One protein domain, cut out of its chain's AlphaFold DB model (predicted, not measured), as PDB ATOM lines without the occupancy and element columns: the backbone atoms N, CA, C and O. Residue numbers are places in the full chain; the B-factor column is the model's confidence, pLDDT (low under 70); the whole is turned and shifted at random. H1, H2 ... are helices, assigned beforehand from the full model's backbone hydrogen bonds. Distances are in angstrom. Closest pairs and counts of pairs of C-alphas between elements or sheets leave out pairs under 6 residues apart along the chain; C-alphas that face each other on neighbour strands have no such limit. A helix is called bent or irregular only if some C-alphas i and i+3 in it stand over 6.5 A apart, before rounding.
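This is residues 13 to 177 of the 588 residues of the protein "Rps2 protein" of Symbiodinium sp. CCMP2592 (UniProt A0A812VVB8). What shape do the parts make? Helices H1 and H7 run side by side over part of their lengths, and a second pair, H4 and H6, stands crosswise on H7 with residues 90 to 93 and 140 to 144. H2 packs on H7 near its last residues, and residues 13 to 28 of H1 stick out as an arm. What are the counts and the outline? The printed part has 165 residues with seven named helices, H1 to H7 in order, and no named strand: all helix. It is only just loose, close to compact, with a radius of gyration of the C-alphas of 18.6 A, and flat, spanning 65 by 46 by 23 A.

How does the longest helix stand? H1, residues 13 to 48, touches H7, residues 153 to 176, with residues 36 to 48 alone, the same way at a shallow tilt of 12 degrees; the closest C-alphas, Tyr 36 and Ile 158, are 6.6 A apart. What else touches H7, the hub? H6, residues 128 to 146, is about perpendicular to it at 78 degrees, its closest C-alphas Met 144 and Gly 159 4.8 A apart. H2, residues 54 to 69, touches it at 77 degrees, C-alphas Ala 61 and Leu 174 being closest at 5.4 A; H3, residues 84 to 87, touches it at C-alphas Leu 86 and Leu 167, 5.8 A. Where is H4, residues 90 to 106? It touches H6, opposite ways at a shallow tilt of 19 degrees, with C-alphas Leu 102 and Val 138 closest at 6.2 A. It touches H7 at C-alphas Phe 93 and Leu 167, 6.5 A, while H5, residues 119 to 122, touches no helix. Are the backbones well formed? Every O i to N i+4 pair is within hydrogen-bond range in H2 and H6, against 31 of 32 in H1, 11 of 13 in H4 and 18 of 20 in H7; H3 and H5 are too short for such a pair.

Where are the anchors? C-alpha 13 of H1 is at (142.305, 191.436, 94.606) and C-alpha 176 of H7 at (163.967, 248.512, 100.216). How long are the helices? H1 measures 50.7 A, H7 35.7 A, H6 27.0 A, H2 22.7 A and H4 21.6 A. H4 has a kink of 27 degrees near residue 97 and is only just irregular, C-alphas 99 and 102 being 6.8 A apart.

Which links are long? Those from H2 to H3 and from H4 to H5, and the printed part has no cut. Where is confidence low? The mean pLDDT of the printed part is 75.4, and 41 residues are under 70, among them 74 to 84 and 147 to 159.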
ATOM      1  N   ALA A  13     140.896 191.077  94.758       62.38
ATOM      2  CA  ALA A  13     142.305 191.436  94.606       62.38
ATOM      3  C   ALA A  13     142.529 192.689  93.734       62.38
ATOM      4  O   ALA A  13     143.442 193.465  94.001       62.38
ATOM      5  N   ALA A  14     141.696 192.915  92.713       68.88
ATOM      6  CA  ALA A  14     141.756 194.122  91.888       68.88
ATOM      7  C   ALA A  14     141.260 195.352  92.665       68.88
ATOM      8  O   ALA A  14     141.908 196.391  92.613       68.88
ATOM      9  N   LYS A  15     140.185 195.202  93.453       70.56
ATOM     10  CA  LYS A  15     139.689 196.263  94.345       70.56
ATOM     11  C   LYS A  15     140.694 196.614  95.444       70.56
ATOM     12  O   LYS A  15     140.931 197.789  95.677       70.56
ATOM     13  N   LEU A  16     141.332 195.617  96.062       71.31
ATOM     14  CA  LEU A  16     142.383 195.834  97.066       71.31
ATOM     15  C   LEU A  16     143.619 196.521  96.472       71.31
ATOM     16  O   LEU A  16     144.189 197.403  97.102       71.31
ATOM     17  N   LYS A  17     144.021 196.163  95.246       76.25
ATOM     18  CA  LYS A  17     145.144 196.814  94.553       76.25
ATOM     19  C   LYS A  17     144.823 198.257  94.159       76.25
ATOM     20  O   LYS A  17     145.695 199.116  94.230       76.25
ATOM     21  N   GLU A  18     143.589 198.520  93.742       80.56
ATOM     22  CA  GLU A  18     143.113 199.866  93.423       80.56
ATOM     23  C   GLU A  18     142.993 200.736  94.679       80.56
ATOM     24  O   GLU A  18     143.440 201.879  94.663       80.56
ATOM     25  N   GLN A  19     142.496 200.176  95.783       77.88
ATOM     26  CA  GLN A  19     142.428 200.852  97.076       77.88
ATOM     27  C   GLN A  19     143.827 201.162  97.629       77.88
ATOM     28  O   GLN A  19     144.097 202.308  97.967       77.88
ATOM     29  N   ALA A  20     144.758 200.202  97.602       78.06
ATOM     30  CA  ALA A  20     146.150 200.439  97.993       78.06
ATOM     31  C   ALA A  20     146.834 201.492  97.099       78.06
ATOM     32  O   ALA A  20     147.630 202.297  97.573       78.06
ATOM     33  N   ALA A  21     146.515 201.531  95.800       80.81
ATOM     34  CA  ALA A  21     147.016 202.568  94.899       80.81
ATOM     35  C   ALA A  21     146.391 203.948  95.173       80.81
ATOM     36  O   ALA A  21     147.050 204.964  94.954       80.81
ATOM     37  N   GLN A  22     145.135 204.005  95.626       82.75
ATOM     38  CA  GLN A  22     144.484 205.243  96.055       82.75
ATOM     39  C   GLN A  22     145.059 205.754  97.379       82.75
ATOM     40  O   GLN A  22     145.375 206.936  97.461       82.75
ATOM     41  N   GLU A  23     145.268 204.875  98.360       84.12
ATOM     42  CA  GLU A  23     145.924 205.195  99.635       84.12
ATOM     43  C   GLU A  23     147.347 205.717  99.391       84.12
ATOM     44  O   GLU A  23     147.679 206.816  99.821       84.12
ATOM     45  N   LEU A  24     148.135 205.033  98.554       84.69
ATOM     46  CA  LEU A  24     149.485 205.478  98.195       84.69
ATOM     47  C   LEU A  24     149.500 206.839  97.474       84.69
ATOM     48  O   LEU A  24     150.420 207.634  97.655       84.69
ATOM     49  N   ARG A  25     148.490 207.133  96.640       82.62
ATOM     50  CA  ARG A  25     148.342 208.454  96.002       82.62
ATOM     51  C   ARG A  25     147.964 209.534  97.009       82.62
ATOM     52  O   ARG A  25     148.458 210.654  96.883       82.62
ATOM     53  N   ALA A  26     147.090 209.220  97.963       83.06
ATOM     54  CA  ALA A  26     146.690 210.144  99.015       83.06
ATOM     55  C   ALA A  26     147.881 210.475  99.925       83.06
ATOM     56  O   ALA A  26     148.171 211.653 100.126       83.06
ATOM     57  N   ASP A  27     148.632 209.460 100.358       84.19
ATOM     58  CA  ASP A  27     149.847 209.626 101.161       84.19
ATOM     59  C   ASP A  27     150.910 210.432 100.407       84.19
ATOM     60  O   ASP A  27     151.441 211.404 100.936       84.19
ATOM     61  N   PHE A  28     151.159 210.114  99.131       83.25
ATOM     62  CA  PHE A  28     152.089 210.888  98.305       83.25
ATOM     63  C   PHE A  28     151.659 212.353  98.155       83.25
ATOM     64  O   PHE A  28     152.498 213.243  98.218       83.25
ATOM     65  N   THR A  29     150.363 212.619  97.960       82.06
ATOM     66  CA  THR A  29     149.851 213.994  97.824       82.06
ATOM     67  C   THR A  29     150.008 214.766  99.130       82.06
ATOM     68  O   THR A  29     150.448 215.911  99.103       82.06
ATOM     69  N   LYS A  30     149.732 214.122 100.268       86.06
ATOM     70  CA  LYS A  30     149.902 214.704 101.601       86.06
ATOM     71  C   LYS A  30     151.363 215.050 101.901       86.06
ATOM     72  O   LYS A  30     151.642 216.156 102.350       86.06
ATOM     73  N   GLU A  31     152.295 214.141 101.623       83.88
ATOM     74  CA  GLU A  31     153.735 214.400 101.794       83.88
ATOM     75  C   GLU A  31     154.236 215.493 100.834       83.88
ATOM     76  O   GLU A  31     155.094 216.303 101.181       83.88
ATOM     77  N   LEU A  32     153.670 215.562  99.628       81.25
ATOM     78  CA  LEU A  32     154.006 216.580  98.635       81.25
ATOM     79  C   LEU A  32     153.483 217.976  99.027       81.25
ATOM     80  O   LEU A  32     154.178 218.968  98.807       81.25
ATOM     81  N   GLU A  33     152.302 218.062  99.642       82.50
ATOM     82  CA  GLU A  33     151.788 219.292 100.263       82.50
ATOM     83  C   GLU A  33     152.627 219.702 101.477       82.50
ATOM     84  O   GLU A  33     153.028 220.860 101.571       82.50
ATOM     85  N   ALA A  34     153.000 218.751 102.341       85.00
ATOM     86  CA  ALA A  34     153.893 219.014 103.468       85.00
ATOM     87  C   ALA A  34     155.264 219.544 103.008       85.00
ATOM     88  O   ALA A  34     155.804 220.472 103.609       85.00
ATOM     89  N   PHE A  35     155.811 219.007 101.912       82.94
ATOM     90  CA  PHE A  35     157.039 219.519 101.304       82.94
ATOM     91  C   PHE A  35     156.874 220.946 100.767       82.94
ATOM     92  O   PHE A  35     157.768 221.775 100.944       82.94
ATOM     93  N   TYR A  36     155.742 221.254 100.129       81.12
ATOM     94  CA  TYR A  36     155.440 222.607  99.661       81.12
ATOM     95  C   TYR A  36     155.342 223.605 100.822       81.12
ATOM     96  O   TYR A  36     155.962 224.667 100.754       81.12
ATOM     97  N   ASP A  37     154.624 223.256 101.889       83.31
ATOM     98  CA  ASP A  37     154.478 224.105 103.073       83.31
ATOM     99  C   ASP A  37     155.820 224.316 103.778       83.31
ATOM    100  O   ASP A  37     156.176 225.452 104.091       83.31
ATOM    101  N   PHE A  38     156.616 223.252 103.934       85.19
ATOM    102  CA  PHE A  38     157.992 223.340 104.424       85.19
ATOM    103  C   PHE A  38     158.830 224.298 103.570       85.19
ATOM    104  O   PHE A  38     159.528 225.166 104.093       85.19
ATOM    105  N   PHE A  39     158.753 224.192 102.243       81.81
ATOM    106  CA  PHE A  39     159.536 225.064 101.378       81.81
ATOM    107  C   PHE A  39     159.080 226.523 101.493       81.81
ATOM    108  O   PHE A  39     159.899 227.422 101.685       81.81
ATOM    109  N   LYS A  40     157.770 226.763 101.413       78.12
ATOM    110  CA  LYS A  40     157.188 228.105 101.471       78.12
ATOM    111  C   LYS A  40     157.455 228.788 102.811       78.12
ATOM    112  O   LYS A  40     157.760 229.975 102.830       78.12
ATOM    113  N   VAL A  41     157.319 228.069 103.921       80.88
ATOM    114  CA  VAL A  41     157.446 228.649 105.261       80.88
ATOM    115  C   VAL A  41     158.897 228.655 105.713       80.88
ATOM    116  O   VAL A  41     159.417 229.711 106.064       80.88
ATOM    117  N   ASP A  42     159.574 227.510 105.689       81.00
ATOM    118  CA  ASP A  42     160.885 227.369 106.318       81.00
ATOM    119  C   ASP A  42     162.024 227.720 105.366       81.00
ATOM    120  O   ASP A  42     162.944 228.443 105.754       81.00
ATOM    121  N   VAL A  43     161.974 227.258 104.112       78.88
ATOM    122  CA  VAL A  43     163.066 227.492 103.152       78.88
ATOM    123  C   VAL A  43     163.075 228.939 102.667       78.88
ATOM    124  O   VAL A  43     164.126 229.574 102.715       78.88
ATOM    125  N   VAL A  44     161.933 229.513 102.273       75.44
ATOM    126  CA  VAL A  44     161.865 230.940 101.890       75.44
ATOM    127  C   VAL A  44     162.223 231.840 103.077       75.44
ATOM    128  O   VAL A  44     162.985 232.794 102.920       75.44
ATOM    129  N   SER A  45     161.777 231.507 104.294       77.81
ATOM    130  CA  SER A  45     162.201 232.219 105.509       77.81
ATOM    131  C   SER A  45     163.705 232.088 105.756       77.81
ATOM    132  O   SER A  45     164.361 233.074 106.090       77.81
ATOM    133  N   ALA A  46     164.302 230.915 105.533       76.94
ATOM    134  CA  ALA A  46     165.748 230.736 105.628       76.94
ATOM    135  C   ALA A  46     166.501 231.571 104.580       76.94
ATOM    136  O   ALA A  46     167.482 232.226 104.932       76.94
ATOM    137  N   ILE A  47     166.003 231.634 103.338       76.19
ATOM    138  CA  ILE A  47     166.535 232.530 102.301       76.19
ATOM    139  C   ILE A  47     166.453 233.982 102.770       76.19
ATOM    140  O   ILE A  47     167.423 234.727 102.654       76.19
ATOM    141  N   SER A  48     165.332 234.376 103.376       70.75
ATOM    142  CA  SER A  48     165.131 235.742 103.865       70.75
ATOM    143  C   SER A  48     166.093 236.164 104.977       70.75
ATOM    144  O   SER A  48     166.316 237.362 105.182       70.75
ATOM    145  N   ARG A  49     166.666 235.175 105.673       74.31
ATOM    146  CA  ARG A  49     167.636 235.318 106.763       74.31
ATOM    147  C   ARG A  49     169.083 235.116 106.314       74.31
ATOM    148  O   ARG A  49     169.972 235.221 107.162       74.31
ATOM    149  N   LEU A  50     169.343 234.832 105.033       74.44
ATOM    150  CA  LEU A  50     170.705 234.836 104.498       74.44
ATOM    151  C   LEU A  50     171.302 236.225 104.723       74.44
ATOM    152  O   LEU A  50     170.827 237.221 104.176       74.44
ATOM    153  N   HIS A  51     172.344 236.289 105.551       72.94
ATOM    154  CA  HIS A  51     173.054 237.530 105.844       72.94
ATOM    155  C   HIS A  51     174.005 237.850 104.688       72.94
ATOM    156  O   HIS A  51     175.220 237.714 104.800       72.94
ATOM    157  N   LEU A  52     173.439 238.245 103.549       78.31
ATOM    158  CA  LEU A  52     174.227 238.778 102.447       78.31
ATOM    159  C   LEU A  52     174.649 240.222 102.777       78.31
ATOM    160  O   LEU A  52     173.818 240.992 103.271       78.31
ATOM    161  N   PRO A  53     175.916 240.604 102.520       79.44
ATOM    162  CA  PRO A  53     176.385 241.968 102.738       79.44
ATOM    163  C   PRO A  53     175.540 242.991 101.974       79.44
ATOM    164  O   PRO A  53     175.087 242.717 100.863       79.44
ATOM    165  N   ALA A  54     175.389 244.199 102.525       75.62
ATOM    166  CA  ALA A  54     174.654 245.287 101.868       75.62
ATOM    167  C   ALA A  54     175.166 245.562 100.442       75.62
ATOM    168  O   ALA A  54     174.369 245.701  99.521       75.62
ATOM    169  N   SER A  55     176.488 245.506 100.233       75.44
ATOM    170  CA  SER A  55     177.116 245.670  98.915       75.44
ATOM    171  C   SER A  55     176.645 244.654  97.873       75.44
ATOM    172  O   SER A  55     176.576 244.981  96.690       75.44
ATOM    173  N   PHE A  56     176.297 243.436  98.291       82.56
ATOM    174  CA  PHE A  56     175.763 242.418  97.393       82.56
ATOM    175  C   PHE A  56     174.348 242.782  96.929       82.56
ATOM    176  O   PHE A  56     174.039 242.683  95.744       82.56
ATOM    177  N   TRP A  57     173.505 243.271  97.842       81.94
ATOM    178  CA  TRP A  57     172.169 243.757  97.497       81.94
ATOM    179  C   TRP A  57     172.220 245.008  96.619       81.94
ATOM    180  O   TRP A  57     171.478 245.080  95.644       81.94
ATOM    181  N   SER A  58     173.141 245.939  96.886       76.50
ATOM    182  CA  SER A  58     173.380 247.097  96.015       76.50
ATOM    183  C   SER A  58     173.822 246.673  94.611       76.50
ATOM    184  O   SER A  58     173.357 247.237  93.624       76.50
ATOM    185  N   PHE A  59     174.675 245.648  94.501       80.81
ATOM    186  CA  PHE A  59     175.071 245.082  93.210       80.81
ATOM    187  C   PHE A  59     173.882 244.467  92.461       80.81
ATOM    188  O   PHE A  59     173.694 244.748  91.281       80.81
ATOM    189  N   LEU A  60     173.034 243.684  93.136       84.94
ATOM    190  CA  LEU A  60     171.829 243.129  92.510       84.94
ATOM    191  C   LEU A  60     170.836 244.222  92.084       84.94
ATOM    192  O   LEU A  60     170.221 244.101  91.025       84.94
ATOM    193  N   ALA A  61     170.701 245.294  92.869       79.56
ATOM    194  CA  ALA A  61     169.859 246.436  92.521       79.56
ATOM    195  C   ALA A  61     170.395 247.150  91.271       79.56
ATOM    196  O   ALA A  61     169.633 247.434  90.349       79.56
ATOM    197  N   PHE A  62     171.716 247.342  91.189       77.44
ATOM    198  CA  PHE A  62     172.379 247.857  89.991       77.44
ATOM    199  C   PHE A  62     172.140 246.957  88.768       77.44
ATOM    200  O   PHE A  62     171.774 247.447  87.698       77.44
ATOM    201  N   CYS A  63     172.278 245.634  88.918       82.69
ATOM    202  CA  CYS A  63     171.990 244.688  87.840       82.69
ATOM    203  C   CYS A  63     170.530 244.767  87.376       82.69
ATOM    204  O   CYS A  63     170.292 244.734  86.173       82.69
ATOM    205  N   ARG A  64     169.564 244.909  88.295       82.81
ATOM    206  CA  ARG A  64     168.142 245.081  87.955       82.81
ATOM    207  C   ARG A  64     167.912 246.312  87.085       82.81
ATOM    208  O   ARG A  64     167.236 246.222  86.066       82.81
ATOM    209  N   GLU A  65     168.464 247.455  87.485       75.81
ATOM    210  CA  GLU A  65     168.303 248.695  86.719       75.81
ATOM    211  C   GLU A  65     168.994 248.598  85.355       75.81
ATOM    212  O   GLU A  65     168.423 249.021  84.358       75.81
ATOM    213  N   THR A  66     170.148 247.929  85.282       77.00
ATOM    214  CA  THR A  66     170.830 247.645  84.009       77.00
ATOM    215  C   THR A  66     169.965 246.760  83.099       77.00
ATOM    216  O   THR A  66     169.800 247.053  81.920       77.00
ATOM    217  N   ILE A  67     169.363 245.692  83.634       81.44
ATOM    218  CA  ILE A  67     168.447 244.809  82.887       81.44
ATOM    219  C   ILE A  67     167.269 245.601  82.312       81.44
ATOM    220  O   ILE A  67     166.902 245.391  81.156       81.44
ATOM    221  N   LYS A  68     166.723 246.530  83.104       74.50
ATOM    222  CA  LYS A  68     165.632 247.415  82.696       74.50
ATOM    223  C   LYS A  68     166.065 248.397  81.603       74.50
ATOM    224  O   LYS A  68     165.356 248.543  80.615       74.50
ATOM    225  N   GLU A  69     167.218 249.045  81.763       69.31
ATOM    226  CA  GLU A  69     167.757 250.024  80.807       69.31
ATOM    227  C   GLU A  69     168.027 249.398  79.435       69.31
ATOM    228  O   GLU A  69     167.676 249.969  78.407       69.31
ATOM    229  N   PHE A  70     168.596 248.191  79.415       73.94
ATOM    230  CA  PHE A  70     168.897 247.468  78.179       73.94
ATOM    231  C   PHE A  70     167.724 246.636  77.644       73.94
ATOM    232  O   PHE A  70     167.907 245.931  76.653       73.94
ATOM    233  N   GLN A  71     166.547 246.692  78.286       71.56
ATOM    234  CA  GLN A  71     165.347 245.931  77.909       71.56
ATOM    235  C   GLN A  71     165.647 244.440  77.663       71.56
ATOM    236  O   GLN A  71     165.189 243.832  76.699       71.56
ATOM    237  N   LEU A  72     166.467 243.837  78.533       69.81
ATOM    238  CA  LEU A  72     166.949 242.460  78.345       69.81
ATOM    239  C   LEU A  72     165.871 241.394  78.595       69.81
ATOM    240  O   LEU A  72     166.111 240.212  78.352       69.81
ATOM    241  N   VAL A  73     164.710 241.801  79.108       71.06
ATOM    242  CA  VAL A  73     163.547 240.955  79.379       71.06
ATOM    243  C   VAL A  73     162.347 241.591  78.683       71.06
ATOM    244  O   VAL A  73     162.192 242.813  78.733       71.06
ATOM    245  N   GLY A  74     161.530 240.772  78.015       62.72
ATOM    246  CA  GLY A  74     160.314 241.234  77.346       62.72
ATOM    247  C   GLY A  74     159.355 241.908  78.326       62.72
ATOM    248  O   GLY A  74     159.307 241.551  79.498       62.72
ATOM    249  N   THR A  75     158.614 242.903  77.843       58.94
ATOM    250  CA  THR A  75     157.597 243.634  78.616       58.94
ATOM    251  C   THR A  75     156.211 242.994  78.540       58.94
ATOM    252  O   THR A  75     155.263 243.540  79.093       58.94
ATOM    253  N   GLU A  76     156.075 241.866  77.841       56.81
ATOM    254  CA  GLU A  76     154.822 241.122  77.720       56.81
ATOM    255  C   GLU A  76     154.700 240.110  78.870       56.81
ATOM    256  O   GLU A  76     155.658 239.399  79.191       56.81
ATOM    257  N   GLU A  77     153.522 240.038  79.495       53.97
ATOM    258  CA  GLU A  77     153.232 239.002  80.488       53.97
ATOM    259  C   GLU A  77     153.386 237.617  79.843       53.97
ATOM    260  O   GLU A  77     152.755 237.311  78.830       53.97
ATOM    261  N   ASP A  78     154.223 236.758  80.432       55.12
ATOM    262  CA  ASP A  78     154.333 235.370  79.976       55.12
ATOM    263  C   ASP A  78     152.973 234.661  80.099       55.12
ATOM    264  O   ASP A  78     152.193 234.943  81.010       55.12
ATOM    265  N   GLU A  79     152.748 233.613  79.293       48.06
ATOM    266  CA  GLU A  79     151.572 232.717  79.369       48.06
ATOM    267  C   GLU A  79     151.298 232.147  80.786       48.06
ATOM    268  O   GLU A  79     150.229 231.601  81.061       48.06
ATOM    269  N   ALA A  80     152.271 232.258  81.699       52.56
ATOM    270  CA  ALA A  80     152.185 231.868  83.101       52.56
ATOM    271  C   ALA A  80     151.572 232.934  84.038       52.56
ATOM    272  O   ALA A  80     151.447 232.655  85.233       52.56
ATOM    273  N   GLY A  81     151.217 234.130  83.546       53.75
ATOM    274  CA  GLY A  81     150.640 235.221  84.346       53.75
ATOM    275  C   GLY A  81     151.601 235.772  85.404       53.75
ATOM    276  O   GLY A  81     151.196 236.079  86.524       53.75
ATOM    277  N   THR A  82     152.902 235.791  85.099       59.47
ATOM    278  CA  THR A  82     153.922 236.342  86.002       59.47
ATOM    279  C   THR A  82     154.063 237.834  85.732       59.47
ATOM    280  O   THR A  82     154.413 238.205  84.617       59.47
ATOM    281  N   GLU A  83     153.817 238.661  86.752       67.44
ATOM    282  CA  GLU A  83     153.958 240.123  86.687       67.44
ATOM    283  C   GLU A  83     155.301 240.524  86.045       67.44
ATOM    284  O   GLU A  83     156.355 239.993  86.414       67.44
ATOM    285  N   VAL A  84     155.274 241.494  85.124       66.44
ATOM    286  CA  VAL A  84     156.453 241.977  84.373       66.44
ATOM    287  C   VAL A  84     157.606 242.375  85.309       66.44
ATOM    288  O   VAL A  84     158.780 242.116  85.033       66.44
ATOM    289  N   GLU A  85     157.299 242.932  86.486       70.25
ATOM    290  CA  GLU A  85     158.317 243.276  87.489       70.25
ATOM    291  C   GLU A  85     159.071 242.061  88.052       70.25
ATOM    292  O   GLU A  85     160.255 242.169  88.385       70.25
ATOM    293  N   LEU A  86     158.422 240.898  88.149       78.31
ATOM    294  CA  LEU A  86     159.046 239.661  88.619       78.31
ATOM    295  C   LEU A  86     159.911 239.024  87.534       78.31
ATOM    296  O   LEU A  86     160.958 238.457  87.854       78.31
ATOM    297  N   GLN A  87     159.534 239.167  86.261       77.44
ATOM    298  CA  GLN A  87     160.358 238.711  85.139       77.44
ATOM    299  C   GLN A  87     161.711 239.440  85.108       77.44
ATOM    300  O   GLN A  87     162.748 238.817  84.880       77.44
ATOM    301  N   MET A  88     161.741 240.733  85.448       79.94
ATOM    302  CA  MET A  88     162.987 241.514  85.567       79.94
ATOM    303  C   MET A  88     163.925 240.983  86.666       79.94
ATOM    304  O   MET A  88     165.144 241.163  86.597       79.94
ATOM    305  N   CYS A  89     163.379 240.302  87.678       85.56
ATOM    306  CA  CYS A  89     164.147 239.664  88.745       85.56
ATOM    307  C   CYS A  89     164.628 238.251  88.381       85.56
ATOM    308  O   CYS A  89     165.440 237.689  89.116       85.56
ATOM    309  N   GLU A  90     164.193 237.671  87.261       84.38
ATOM    310  CA  GLU A  90     164.521 236.294  86.881       84.38
ATOM    311  C   GLU A  90     166.033 236.041  86.717       84.38
ATOM    312  O   GLU A  90     166.543 235.066  87.283       84.38
ATOM    313  N   PRO A  91     166.813 236.903  86.032       86.69
ATOM    314  CA  PRO A  91     168.263 236.718  85.956       86.69
ATOM    315  C   PRO A  91     168.935 236.802  87.335       86.69
ATOM    316  O   PRO A  91     169.899 236.084  87.608       86.69
ATOM    317  N   LEU A  92     168.401 237.644  88.226       88.19
ATOM    318  CA  LEU A  92     168.909 237.834  89.588       88.19
ATOM    319  C   LEU A  92     168.579 236.632  90.475       88.19
ATOM    320  O   LEU A  92     169.418 236.194  91.258       88.19
ATOM    321  N   PHE A  93     167.390 236.055  90.304       87.75
ATOM    322  CA  PHE A  93     166.996 234.794  90.917       87.75
ATOM    323  C   PHE A  93     167.951 233.676  90.514       87.75
ATOM    324  O   PHE A  93     168.485 232.995  91.386       87.75
ATOM    325  N   ARG A  94     168.259 233.530  89.222       87.44
ATOM    326  CA  ARG A  94     169.240 232.533  88.765       87.44
ATOM    327  C   ARG A  94     170.619 232.767  89.368       87.44
ATOM    328  O   ARG A  94     171.252 231.816  89.815       87.44
ATOM    329  N   LEU A  95     171.078 234.017  89.438       88.06
ATOM    330  CA  LEU A  95     172.358 234.346  90.064       88.06
ATOM    331  C   LEU A  95     172.376 233.978  91.557       88.06
ATOM    332  O   LEU A  95     173.335 233.367  92.024       88.06
ATOM    333  N   LEU A  96     171.314 234.298  92.299       87.69
ATOM    334  CA  LEU A  96     171.201 233.989  93.724       87.69
ATOM    335  C   LEU A  96     171.100 232.477  93.964       87.69
ATOM    336  O   LEU A  96     171.865 231.914  94.748       87.69
ATOM    337  N   ILE A  97     170.183 231.800  93.276       88.12
ATOM    338  CA  ILE A  97     169.936 230.372  93.478       88.12
ATOM    339  C   ILE A  97     171.102 229.544  92.943       88.12
ATOM    340  O   ILE A  97     171.691 228.771  93.696       88.12
ATOM    341  N   SER A  98     171.484 229.713  91.678       88.25
ATOM    342  CA  SER A  98     172.532 228.897  91.057       88.25
ATOM    343  C   SER A  98     173.942 229.306  91.453       88.25
ATOM    344  O   SER A  98     174.818 228.447  91.523       88.25
ATOM    345  N   GLY A  99     174.179 230.591  91.716       86.81
ATOM    346  CA  GLY A  99     175.501 231.097  92.079       86.81
ATOM    347  C   GLY A  99     175.830 230.970  93.565       86.81
ATOM    348  O   GLY A  99     177.005 230.847  93.907       86.81
ATOM    349  N   ILE A 100     174.825 230.984  94.452       87.44
ATOM    350  CA  ILE A 100     175.046 231.010  95.908       87.44
ATOM    351  C   ILE A 100     174.369 229.828  96.595       87.44
ATOM    352  O   ILE A 100     175.053 229.010  97.212       87.44
ATOM    353  N   ILE A 101     173.044 229.710  96.489       87.12
ATOM    354  CA  ILE A 101     172.285 228.750  97.303       87.12
ATOM    355  C   ILE A 101     172.624 227.304  96.931       87.12
ATOM    356  O   ILE A 101     172.979 226.516  97.808       87.12
ATOM    357  N   LEU A 102     172.579 226.954  95.644       89.00
ATOM    358  CA  LEU A 102     172.890 225.606  95.168       89.00
ATOM    359  C   LEU A 102     174.321 225.179  95.545       89.00
ATOM    360  O   LEU A 102     174.460 224.124  96.163       89.00
ATOM    361  N   PRO A 103     175.394 225.958  95.287       88.69
ATOM    362  CA  PRO A 103     176.744 225.584  95.713       88.69
ATOM    363  C   PRO A 103     176.883 225.335  97.218       88.69
ATOM    364  O   PRO A 103     177.578 224.390  97.607       88.69
ATOM    365  N   VAL A 104     176.219 226.152  98.045       86.12
ATOM    366  CA  VAL A 104     176.227 226.034  99.510       86.12
ATOM    367  C   VAL A 104     175.509 224.760  99.962       86.12
ATOM    368  O   VAL A 104     176.076 223.983 100.734       86.12
ATOM    369  N   LEU A 105     174.305 224.504  99.443       85.69
ATOM    370  CA  LEU A 105     173.499 223.331  99.796       85.69
ATOM    371  C   LEU A 105     174.067 222.019  99.237       85.69
ATOM    372  O   LEU A 105     173.941 220.981  99.885       85.69
ATOM    373  N   SER A 106     174.724 222.057  98.076       85.69
ATOM    374  CA  SER A 106     175.365 220.891  97.449       85.69
ATOM    375  C   SER A 106     176.684 220.501  98.120       85.69
ATOM    376  O   SER A 106     177.085 219.339  98.068       85.69
ATOM    377  N   HIS A 107     177.349 221.442  98.800       83.62
ATOM    378  CA  HIS A 107     178.597 221.192  99.529       83.62
ATOM    379  C   HIS A 107     178.498 221.611 101.007       83.62
ATOM    380  O   HIS A 107     179.328 222.391 101.490       83.62
ATOM    381  N   PRO A 108     177.557 221.035 101.779       79.81
ATOM    382  CA  PRO A 108     177.260 221.474 103.144       79.81
ATOM    383  C   PRO A 108     178.421 221.218 104.118       79.81
ATOM    384  O   PRO A 108     178.494 221.834 105.173       79.81
ATOM    385  N   LYS A 109     179.365 220.333 103.760       76.81
ATOM    386  CA  LYS A 109     180.620 220.103 104.499       76.81
ATOM    387  C   LYS A 109     181.620 221.250 104.371       76.81
ATOM    388  O   LYS A 109     182.373 221.495 105.301       76.81
ATOM    389  N   LYS A 110     181.661 221.907 103.208       80.44
ATOM    390  CA  LYS A 110     182.618 222.981 102.909       80.44
ATOM    391  C   LYS A 110     182.113 224.334 103.406       80.44
ATOM    392  O   LYS A 110     182.911 225.152 103.843       80.44
ATOM    393  N   TYR A 111     180.802 224.546 103.320       78.75
ATOM    394  CA  TYR A 111     180.158 225.826 103.622       78.75
ATOM    395  C   TYR A 111     179.264 225.773 104.870       78.75
ATOM    396  O   TYR A 111     178.489 226.690 105.104       78.75
ATOM    397  N   GLY A 112     179.325 224.701 105.666       71.81
ATOM    398  CA  GLY A 112     178.502 224.546 106.865       71.81
ATOM    399  C   GLY A 112     178.838 225.595 107.926       71.81
ATOM    400  O   GLY A 112     179.970 225.651 108.393       71.81
ATOM    401  N   GLY A 113     177.855 226.411 108.312       70.81
ATOM    402  CA  GLY A 113     178.020 227.452 109.323       70.81
ATOM    403  C   GLY A 113     176.720 228.195 109.626       70.81
ATOM    404  O   GLY A 113     175.720 228.068 108.911       70.81
ATOM    405  N   ARG A 114     176.714 228.976 110.710       70.25
ATOM    406  CA  ARG A 114     175.538 229.750 111.154       70.25
ATOM    407  C   ARG A 114     175.111 230.829 110.160       70.25
ATOM    408  O   ARG A 114     173.916 231.066 110.024       70.25
ATOM    409  N   GLU A 115     176.070 231.415 109.452       67.56
ATOM    410  CA  GLU A 115     175.868 232.517 108.497       67.56
ATOM    411  C   GLU A 115     175.010 232.120 107.289       67.56
ATOM    412  O   GLU A 115     174.222 232.920 106.793       67.56
ATOM    413  N   VAL A 116     175.101 230.856 106.868       67.19
ATOM    414  CA  VAL A 116     174.314 230.294 105.758       67.19
ATOM    415  C   VAL A 116     173.173 229.389 106.236       67.19
ATOM    416  O   VAL A 116     172.623 228.610 105.463       67.19
ATOM    417  N   GLY A 117     172.832 229.432 107.530       67.25
ATOM    418  CA  GLY A 117     171.744 228.632 108.104       67.25
ATOM    419  C   GLY A 117     172.046 227.134 108.271       67.25
ATOM    420  O   GLY A 117     171.174 226.386 108.704       67.25
ATOM    421  N   LEU A 118     173.282 226.692 108.014       73.88
ATOM    422  CA  LEU A 118     173.721 225.288 108.068       73.88
ATOM    423  C   LEU A 118     174.550 224.954 109.325       73.88
ATOM    424  O   LEU A 118     175.378 224.047 109.311       73.88
ATOM    425  N   TRP A 119     174.329 225.649 110.446       71.50
ATOM    426  CA  TRP A 119     175.089 225.452 111.698       71.50
ATOM    427  C   TRP A 119     175.026 224.021 112.261       71.50
ATOM    428  O   TRP A 119     175.910 223.597 113.002       71.50
ATOM    429  N   ARG A 120     173.984 223.248 111.923       65.62
ATOM    430  CA  ARG A 120     173.891 221.827 112.304       65.62
ATOM    431  C   ARG A 120     174.843 220.934 111.499       65.62
ATOM    432  O   ARG A 120     175.233 219.885 111.998       65.62
ATOM    433  N   CYS A 121     175.256 221.370 110.309       65.81
ATOM    434  CA  CYS A 121     176.219 220.678 109.448       65.81
ATOM    435  C   CYS A 121     177.680 220.945 109.856       65.81
ATOM    436  O   CYS A 121     178.562 220.163 109.513       65.81
ATOM    437  N   GLU A 122     177.936 222.007 110.625       64.00
ATOM    438  CA  GLU A 122     179.267 222.404 111.112       64.00
ATOM    439  C   GLU A 122     179.844 221.409 112.140       64.00
ATOM    440  O   GLU A 122     181.049 221.189 112.206       64.00
ATOM    441  N   LYS A 123     178.983 220.731 112.915       60.09
ATOM    442  CA  LYS A 123     179.389 219.816 114.001       60.09
ATOM    443  C   LYS A 123     179.672 218.373 113.559       60.09
ATOM    444  O   LYS A 123     179.702 217.481 114.399       60.09
ATOM    445  N   GLY A 124     179.810 218.110 112.260       57.62
ATOM    446  CA  GLY A 124     180.045 216.754 111.744       57.62
ATOM    447  C   GLY A 124     178.859 215.785 111.880       57.62
ATOM    448  O   GLY A 124     178.981 214.634 111.468       57.62
ATOM    449  N   ASN A 125     177.703 216.241 112.379       57.53
ATOM    450  CA  ASN A 125     176.450 215.478 112.426       57.53
ATOM    451  C   ASN A 125     175.791 215.442 111.035       57.53
ATOM    452  O   ASN A 125     174.762 216.070 110.784       57.53
ATOM    453  N   PHE A 126     176.412 214.719 110.106       65.25
ATOM    454  CA  PHE A 126     175.803 214.360 108.828       65.25
ATOM    455  C   PHE A 126     175.020 213.064 109.001       65.25
ATOM    456  O   PHE A 126     175.510 211.994 108.645       65.25
ATOM    457  N   ASP A 127     173.822 213.165 109.571       65.75
ATOM    458  CA  ASP A 127     172.899 212.034 109.552       65.75
ATOM    459  C   ASP A 127     172.452 211.761 108.104       65.75
ATOM    460  O   ASP A 127     172.312 212.697 107.302       65.75
ATOM    461  N   GLY A 128     172.263 210.489 107.752       70.62
ATOM    462  CA  GLY A 128     171.918 210.072 106.387       70.62
ATOM    463  C   GLY A 128     170.648 210.761 105.879       70.62
ATOM    464  O   GLY A 128     170.591 211.198 104.726       70.62
ATOM    465  N   ASP A 129     169.695 210.968 106.784       78.25
ATOM    466  CA  ASP A 129     168.403 211.597 106.511       78.25
ATOM    467  C   ASP A 129     168.529 213.098 106.217       78.25
ATOM    468  O   ASP A 129     167.845 213.631 105.343       78.25
ATOM    469  N   VAL A 130     169.457 213.800 106.878       76.69
ATOM    470  CA  VAL A 130     169.690 215.234 106.635       76.69
ATOM    471  C   VAL A 130     170.272 215.451 105.240       76.69
ATOM    472  O   VAL A 130     169.843 216.355 104.524       76.69
ATOM    473  N   LEU A 131     171.223 214.608 104.824       76.00
ATOM    474  CA  LEU A 131     171.788 214.663 103.474       76.00
ATOM    475  C   LEU A 131     170.763 214.281 102.405       76.00
ATOM    476  O   LEU A 131     170.763 214.875 101.325       76.00
ATOM    477  N   PHE A 132     169.895 213.313 102.695       81.75
ATOM    478  CA  PHE A 132     168.793 212.947 101.811       81.75
ATOM    479  C   PHE A 132     167.825 214.123 101.610       81.75
ATOM    480  O   PHE A 132     167.552 214.504 100.471       81.75
ATOM    481  N   ASN A 133     167.400 214.769 102.697       81.44
ATOM    482  CA  ASN A 133     166.502 215.923 102.645       81.44
ATOM    483  C   ASN A 133     167.149 217.134 101.955       81.44
ATOM    484  O   ASN A 133     166.511 217.784 101.130       81.44
ATOM    485  N   LEU A 134     168.433 217.409 102.213       81.44
ATOM    486  CA  LEU A 134     169.171 218.470 101.517       81.44
ATOM    487  C   LEU A 134     169.227 218.233 100.005       81.44
ATOM    488  O   LEU A 134     169.036 219.173  99.240       81.44
ATOM    489  N   ARG A 135     169.428 216.987  99.557       82.88
ATOM    490  CA  ARG A 135     169.384 216.653  98.124       82.88
ATOM    491  C   ARG A 135     168.007 216.895  97.513       82.88
ATOM    492  O   ARG A 135     167.940 217.355  96.379       82.88
ATOM    493  N   ALA A 136     166.929 216.617  98.245       80.88
ATOM    494  CA  ALA A 136     165.574 216.911  97.780       80.88
ATOM    495  C   ALA A 136     165.340 218.425  97.623       80.88
ATOM    496  O   ALA A 136     164.768 218.858  96.626       80.88
ATOM    497  N   VAL A 137     165.847 219.235  98.559       83.88
ATOM    498  CA  VAL A 137     165.797 220.705  98.472       83.88
ATOM    499  C   VAL A 137     166.636 221.229  97.301       83.88
ATOM    500  O   VAL A 137     166.162 222.079  96.551       83.88
ATOM    501  N   VAL A 138     167.851 220.704  97.101       86.06
ATOM    502  CA  VAL A 138     168.715 221.042  95.952       86.06
ATOM    503  C   VAL A 138     168.004 220.739  94.635       86.06
ATOM    504  O   VAL A 138     167.899 221.626  93.794       86.06
ATOM    505  N   ALA A 139     167.441 219.537  94.492       81.00
ATOM    506  CA  ALA A 139     166.706 219.147  93.294       81.00
ATOM    507  C   ALA A 139     165.497 220.063  93.033       81.00
ATOM    508  O   ALA A 139     165.234 220.423  91.890       81.00
ATOM    509  N   ALA A 140     164.792 220.497  94.083       79.69
ATOM    510  CA  ALA A 140     163.684 221.438  93.939       79.69
ATOM    511  C   ALA A 140     164.143 222.816  93.429       79.69
ATOM    512  O   ALA A 140     163.482 223.397  92.571       79.69
ATOM    513  N   PHE A 141     165.277 223.339  93.912       84.38
ATOM    514  CA  PHE A 141     165.853 224.585  93.392       84.38
ATOM    515  C   PHE A 141     166.366 224.443  91.953       84.38
ATOM    516  O   PHE A 141     166.178 225.357  91.152       84.38
ATOM    517  N   GLU A 142     166.988 223.313  91.607       83.50
ATOM    518  CA  GLU A 142     167.423 223.016  90.236       83.50
ATOM    519  C   GLU A 142     166.231 222.985  89.270       83.50
ATOM    520  O   GLU A 142     166.268 223.646  88.228       83.50
ATOM    521  N   ASP A 143     165.144 222.308  89.652       78.12
ATOM    522  CA  ASP A 143     163.903 222.255  88.873       78.12
ATOM    523  C   ASP A 143     163.263 223.653  88.719       78.12
ATOM    524  O   ASP A 143     162.770 223.990  87.640       78.12
ATOM    525  N   MET A 144     163.309 224.503  89.756       78.19
ATOM    526  CA  MET A 144     162.813 225.889  89.681       78.19
ATOM    527  C   MET A 144     163.596 226.759  88.693       78.19
ATOM    528  O   MET A 144     163.004 227.622  88.046       78.19
ATOM    529  N   VAL A 145     164.911 226.550  88.583       78.69
ATOM    530  CA  VAL A 145     165.794 227.332  87.704       78.69
ATOM    531  C   VAL A 145     165.713 226.863  86.250       78.69
ATOM    532  O   VAL A 145     165.731 227.688  85.335       78.69
ATOM    533  N   LEU A 146     165.669 225.548  86.019       71.81
ATOM    534  CA  LEU A 146     165.885 224.974  84.690       71.81
ATOM    535  C   LEU A 146     164.667 225.051  83.764       71.81
ATOM    536  O   LEU A 146     164.859 224.947  82.557       71.81
ATOM    537  N   LEU A 147     163.441 225.236  84.274       59.31
ATOM    538  CA  LEU A 147     162.198 225.292  83.473       59.31
ATOM    539  C   LEU A 147     161.940 224.071  82.556       59.31
ATOM    540  O   LEU A 147     160.942 224.041  81.837       59.31
ATOM    541  N   VAL A 148     162.792 223.041  82.567       53.12
ATOM    542  CA  VAL A 148     162.622 221.845  81.738       53.12
ATOM    543  C   VAL A 148     161.632 220.909  82.430       53.12
ATOM    544  O   VAL A 148     161.857 220.541  83.585       53.12
ATOM    545  N   PRO A 149     160.558 220.453  81.758       52.47
ATOM    546  CA  PRO A 149     159.645 219.494  82.349       52.47
ATOM    547  C   PRO A 149     160.383 218.175  82.612       52.47
ATOM    548  O   PRO A 149     160.555 217.362  81.707       52.47
ATOM    549  N   SER A 150     160.782 217.916  83.857       49.72
ATOM    550  CA  SER A 150     161.540 216.716  84.256       49.72
ATOM    551  C   SER A 150     160.722 215.405  84.212       49.72
ATOM    552  O   SER A 150     161.016 214.433  84.904       49.72
ATOM    553  N   GLY A 151     159.632 215.351  83.436       50.91
ATOM    554  CA  GLY A 151     158.678 214.234  83.404       50.91
ATOM    555  C   GLY A 151     157.831 214.087  84.681       50.91
ATOM    556  O   GLY A 151     156.837 213.360  84.679       50.91
ATOM    557  N   LYS A 152     158.154 214.815  85.760       61.59
ATOM    558  CA  LYS A 152     157.473 214.770  87.061       61.59
ATOM    559  C   LYS A 152     156.516 215.957  87.230       61.59
ATOM    560  O   LYS A 152     156.805 216.921  87.934       61.59
ATOM    561  N   LYS A 153     155.330 215.867  86.612       61.03
ATOM    562  CA  LYS A 153     154.298 216.934  86.600       61.03
ATOM    563  C   LYS A 153     153.980 217.543  87.980       61.03
ATOM    564  O   LYS A 153     153.704 218.734  88.059       61.03
ATOM    565  N   ALA A 154     154.009 216.745  89.050       60.09
ATOM    566  CA  ALA A 154     153.688 217.207  90.404       60.09
ATOM    567  C   ALA A 154     154.777 218.112  91.018       60.09
ATOM    568  O   ALA A 154     154.441 219.110  91.646       60.09
ATOM    569  N   LEU A 155     156.062 217.813  90.784       61.34
ATOM    570  CA  LEU A 155     157.184 218.632  91.269       61.34
ATOM    571  C   LEU A 155     157.327 219.925  90.459       61.34
ATOM    572  O   LEU A 155     157.510 220.991  91.038       61.34
ATOM    573  N   ASN A 156     157.097 219.862  89.144       64.75
ATOM    574  CA  ASN A 156     157.073 221.062  88.300       64.75
ATOM    575  C   ASN A 156     155.989 222.055  88.749       64.75
ATOM    576  O   ASN A 156     156.211 223.262  88.735       64.75
ATOM    577  N   LYS A 157     154.829 221.550  89.195       67.12
ATOM    578  CA  LYS A 157     153.733 222.371  89.733       67.12
ATOM    579  C   LYS A 157     154.089 223.039  91.068       67.12
ATOM    580  O   LYS A 157     153.530 224.080  91.395       67.12
ATOM    581  N   ILE A 158     154.988 222.443  91.847       66.56
ATOM    582  CA  ILE A 158     155.518 223.047  93.074       66.56
ATOM    583  C   ILE A 158     156.530 224.139  92.726       66.56
ATOM    584  O   ILE A 158     156.408 225.253  93.230       66.56
ATOM    585  N   GLY A 159     157.470 223.857  91.820       69.25
ATOM    586  CA  GLY A 159     158.456 224.840  91.371       69.25
ATOM    587  C   GLY A 159     157.812 226.092  90.768       69.25
ATOM    588  O   GLY A 159     158.200 227.206  91.114       69.25
ATOM    589  N   SER A 160     156.760 225.930  89.958       70.62
ATOM    590  CA  SER A 160     156.017 227.061  89.387       70.62
ATOM    591  C   SER A 160     155.233 227.878  90.421       70.62
ATOM    592  O   SER A 160     154.990 229.058  90.193       70.62
ATOM    593  N   ARG A 161     154.859 227.289  91.565       73.62
ATOM    594  CA  ARG A 161     154.190 227.999  92.672       73.62
ATOM    595  C   ARG A 161     155.165 228.704  93.611       73.62
ATOM    596  O   ARG A 161     154.839 229.761  94.132       73.62
ATOM    597  N   LEU A 162     156.338 228.121  93.846       74.62
ATOM    598  CA  LEU A 162     157.336 228.662  94.775       74.62
ATOM    599  C   LEU A 162     158.185 229.770  94.152       74.62
ATOM    600  O   LEU A 162     158.609 230.687  94.850       74.62
ATOM    601  N   ARG A 163     158.424 229.713  92.841       79.31
ATOM    602  CA  ARG A 163     159.259 230.693  92.138       79.31
ATOM    603  C   ARG A 163     158.749 232.141  92.252       79.31
ATOM    604  O   ARG A 163     159.566 232.985  92.619       79.31
ATOM    605  N   PRO A 164     157.453 232.455  92.039       79.88
ATOM    606  CA  PRO A 164     156.937 233.812  92.235       79.88
ATOM    607  C   PRO A 164     157.167 234.353  93.651       79.88
ATOM    608  O   PRO A 164     157.478 235.528  93.811       79.88
ATOM    609  N   GLU A 165     157.084 233.503  94.678       78.75
ATOM    610  CA  GLU A 165     157.319 233.902  96.074       78.75
ATOM    611  C   GLU A 165     158.781 234.309  96.307       78.75
ATOM    612  O   GLU A 165     159.060 235.338  96.923       78.75
ATOM    613  N   VAL A 166     159.738 233.545  95.765       80.38
ATOM    614  CA  VAL A 166     161.165 233.888  95.878       80.38
ATOM    615  C   VAL A 166     161.501 235.135  95.054       80.38
ATOM    616  O   VAL A 166     162.269 235.980  95.513       80.38
ATOM    617  N   LEU A 167     160.909 235.290  93.865       84.94
ATOM    618  CA  LEU A 167     161.075 236.489  93.039       84.94
ATOM    619  C   LEU A 167     160.529 237.739  93.737       84.94
ATOM    620  O   LEU A 167     161.220 238.756  93.763       84.94
ATOM    621  N   ARG A 168     159.342 237.658  94.356       84.00
ATOM    622  CA  ARG A 168     158.762 238.750  95.153       84.00
ATOM    623  C   ARG A 168     159.655 239.120  96.325       84.00
ATOM    624  O   ARG A 168     159.907 240.299  96.539       84.00
ATOM    625  N   PHE A 169     160.192 238.126  97.030       83.44
ATOM    626  CA  PHE A 169     161.146 238.374  98.105       83.44
ATOM    627  C   PHE A 169     162.391 239.132  97.611       83.44
ATOM    628  O   PHE A 169     162.813 240.103  98.240       83.44
ATOM    629  N   ILE A 170     162.979 238.712  96.484       84.38
ATOM    630  CA  ILE A 170     164.126 239.412  95.888       84.38
ATOM    631  C   ILE A 170     163.723 240.844  95.537       84.38
ATOM    632  O   ILE A 170     164.413 241.778  95.935       84.38
ATOM    633  N   LEU A 171     162.593 241.030  94.852       83.88
ATOM    634  CA  LEU A 171     162.097 242.347  94.462       83.88
ATOM    635  C   LEU A 171     161.911 243.269  95.677       83.88
ATOM    636  O   LEU A 171     162.423 244.384  95.674       83.88
ATOM    637  N   GLU A 172     161.264 242.798  96.742       81.81
ATOM    638  CA  GLU A 172     161.055 243.563  97.975       81.81
ATOM    639  C   GLU A 172     162.386 243.989  98.615       81.81
ATOM    640  O   GLU A 172     162.560 245.147  99.011       81.81
ATOM    641  N   ARG A 173     163.376 243.087  98.653       79.12
ATOM    642  CA  ARG A 173     164.727 243.397  99.149       79.12
ATOM    643  C   ARG A 173     165.454 244.427  98.290       79.12
ATOM    644  O   ARG A 173     166.136 245.291  98.835       79.12
ATOM    645  N   LEU A 174     165.297 244.368  96.970       78.25
ATOM    646  CA  LEU A 174     165.896 245.341  96.054       78.25
ATOM    647  C   LEU A 174     165.215 246.712  96.141       78.25
ATOM    648  O   LEU A 174     165.887 247.732  96.039       78.25
ATOM    649  N   MET A 175     163.904 246.747  96.378       71.38
ATOM    650  CA  MET A 175     163.127 247.988  96.484       71.38
ATOM    651  C   MET A 175     163.331 248.718  97.818       71.38
ATOM    652  O   MET A 175     163.192 249.943  97.881       71.38
ATOM    653  N   THR A 176     163.665 247.975  98.877       65.81
ATOM    654  CA  THR A 176     163.967 248.512 100.216       65.81
ATOM    655  C   THR A 176     165.426 248.954 100.377       65.81
ATOM    656  O   THR A 176     165.722 249.757 101.263       65.81
ATOM    657  N   GLY A 177     166.334 248.494  99.509       59.53
ATOM    658  CA  GLY A 177     167.728 248.939  99.460       59.53
ATOM    659  C   GLY A 177     167.858 250.351  98.884       59.53
ATOM    660  O   GLY A 177     167.907 250.531  97.674       59.53
TER     661      GLY A 177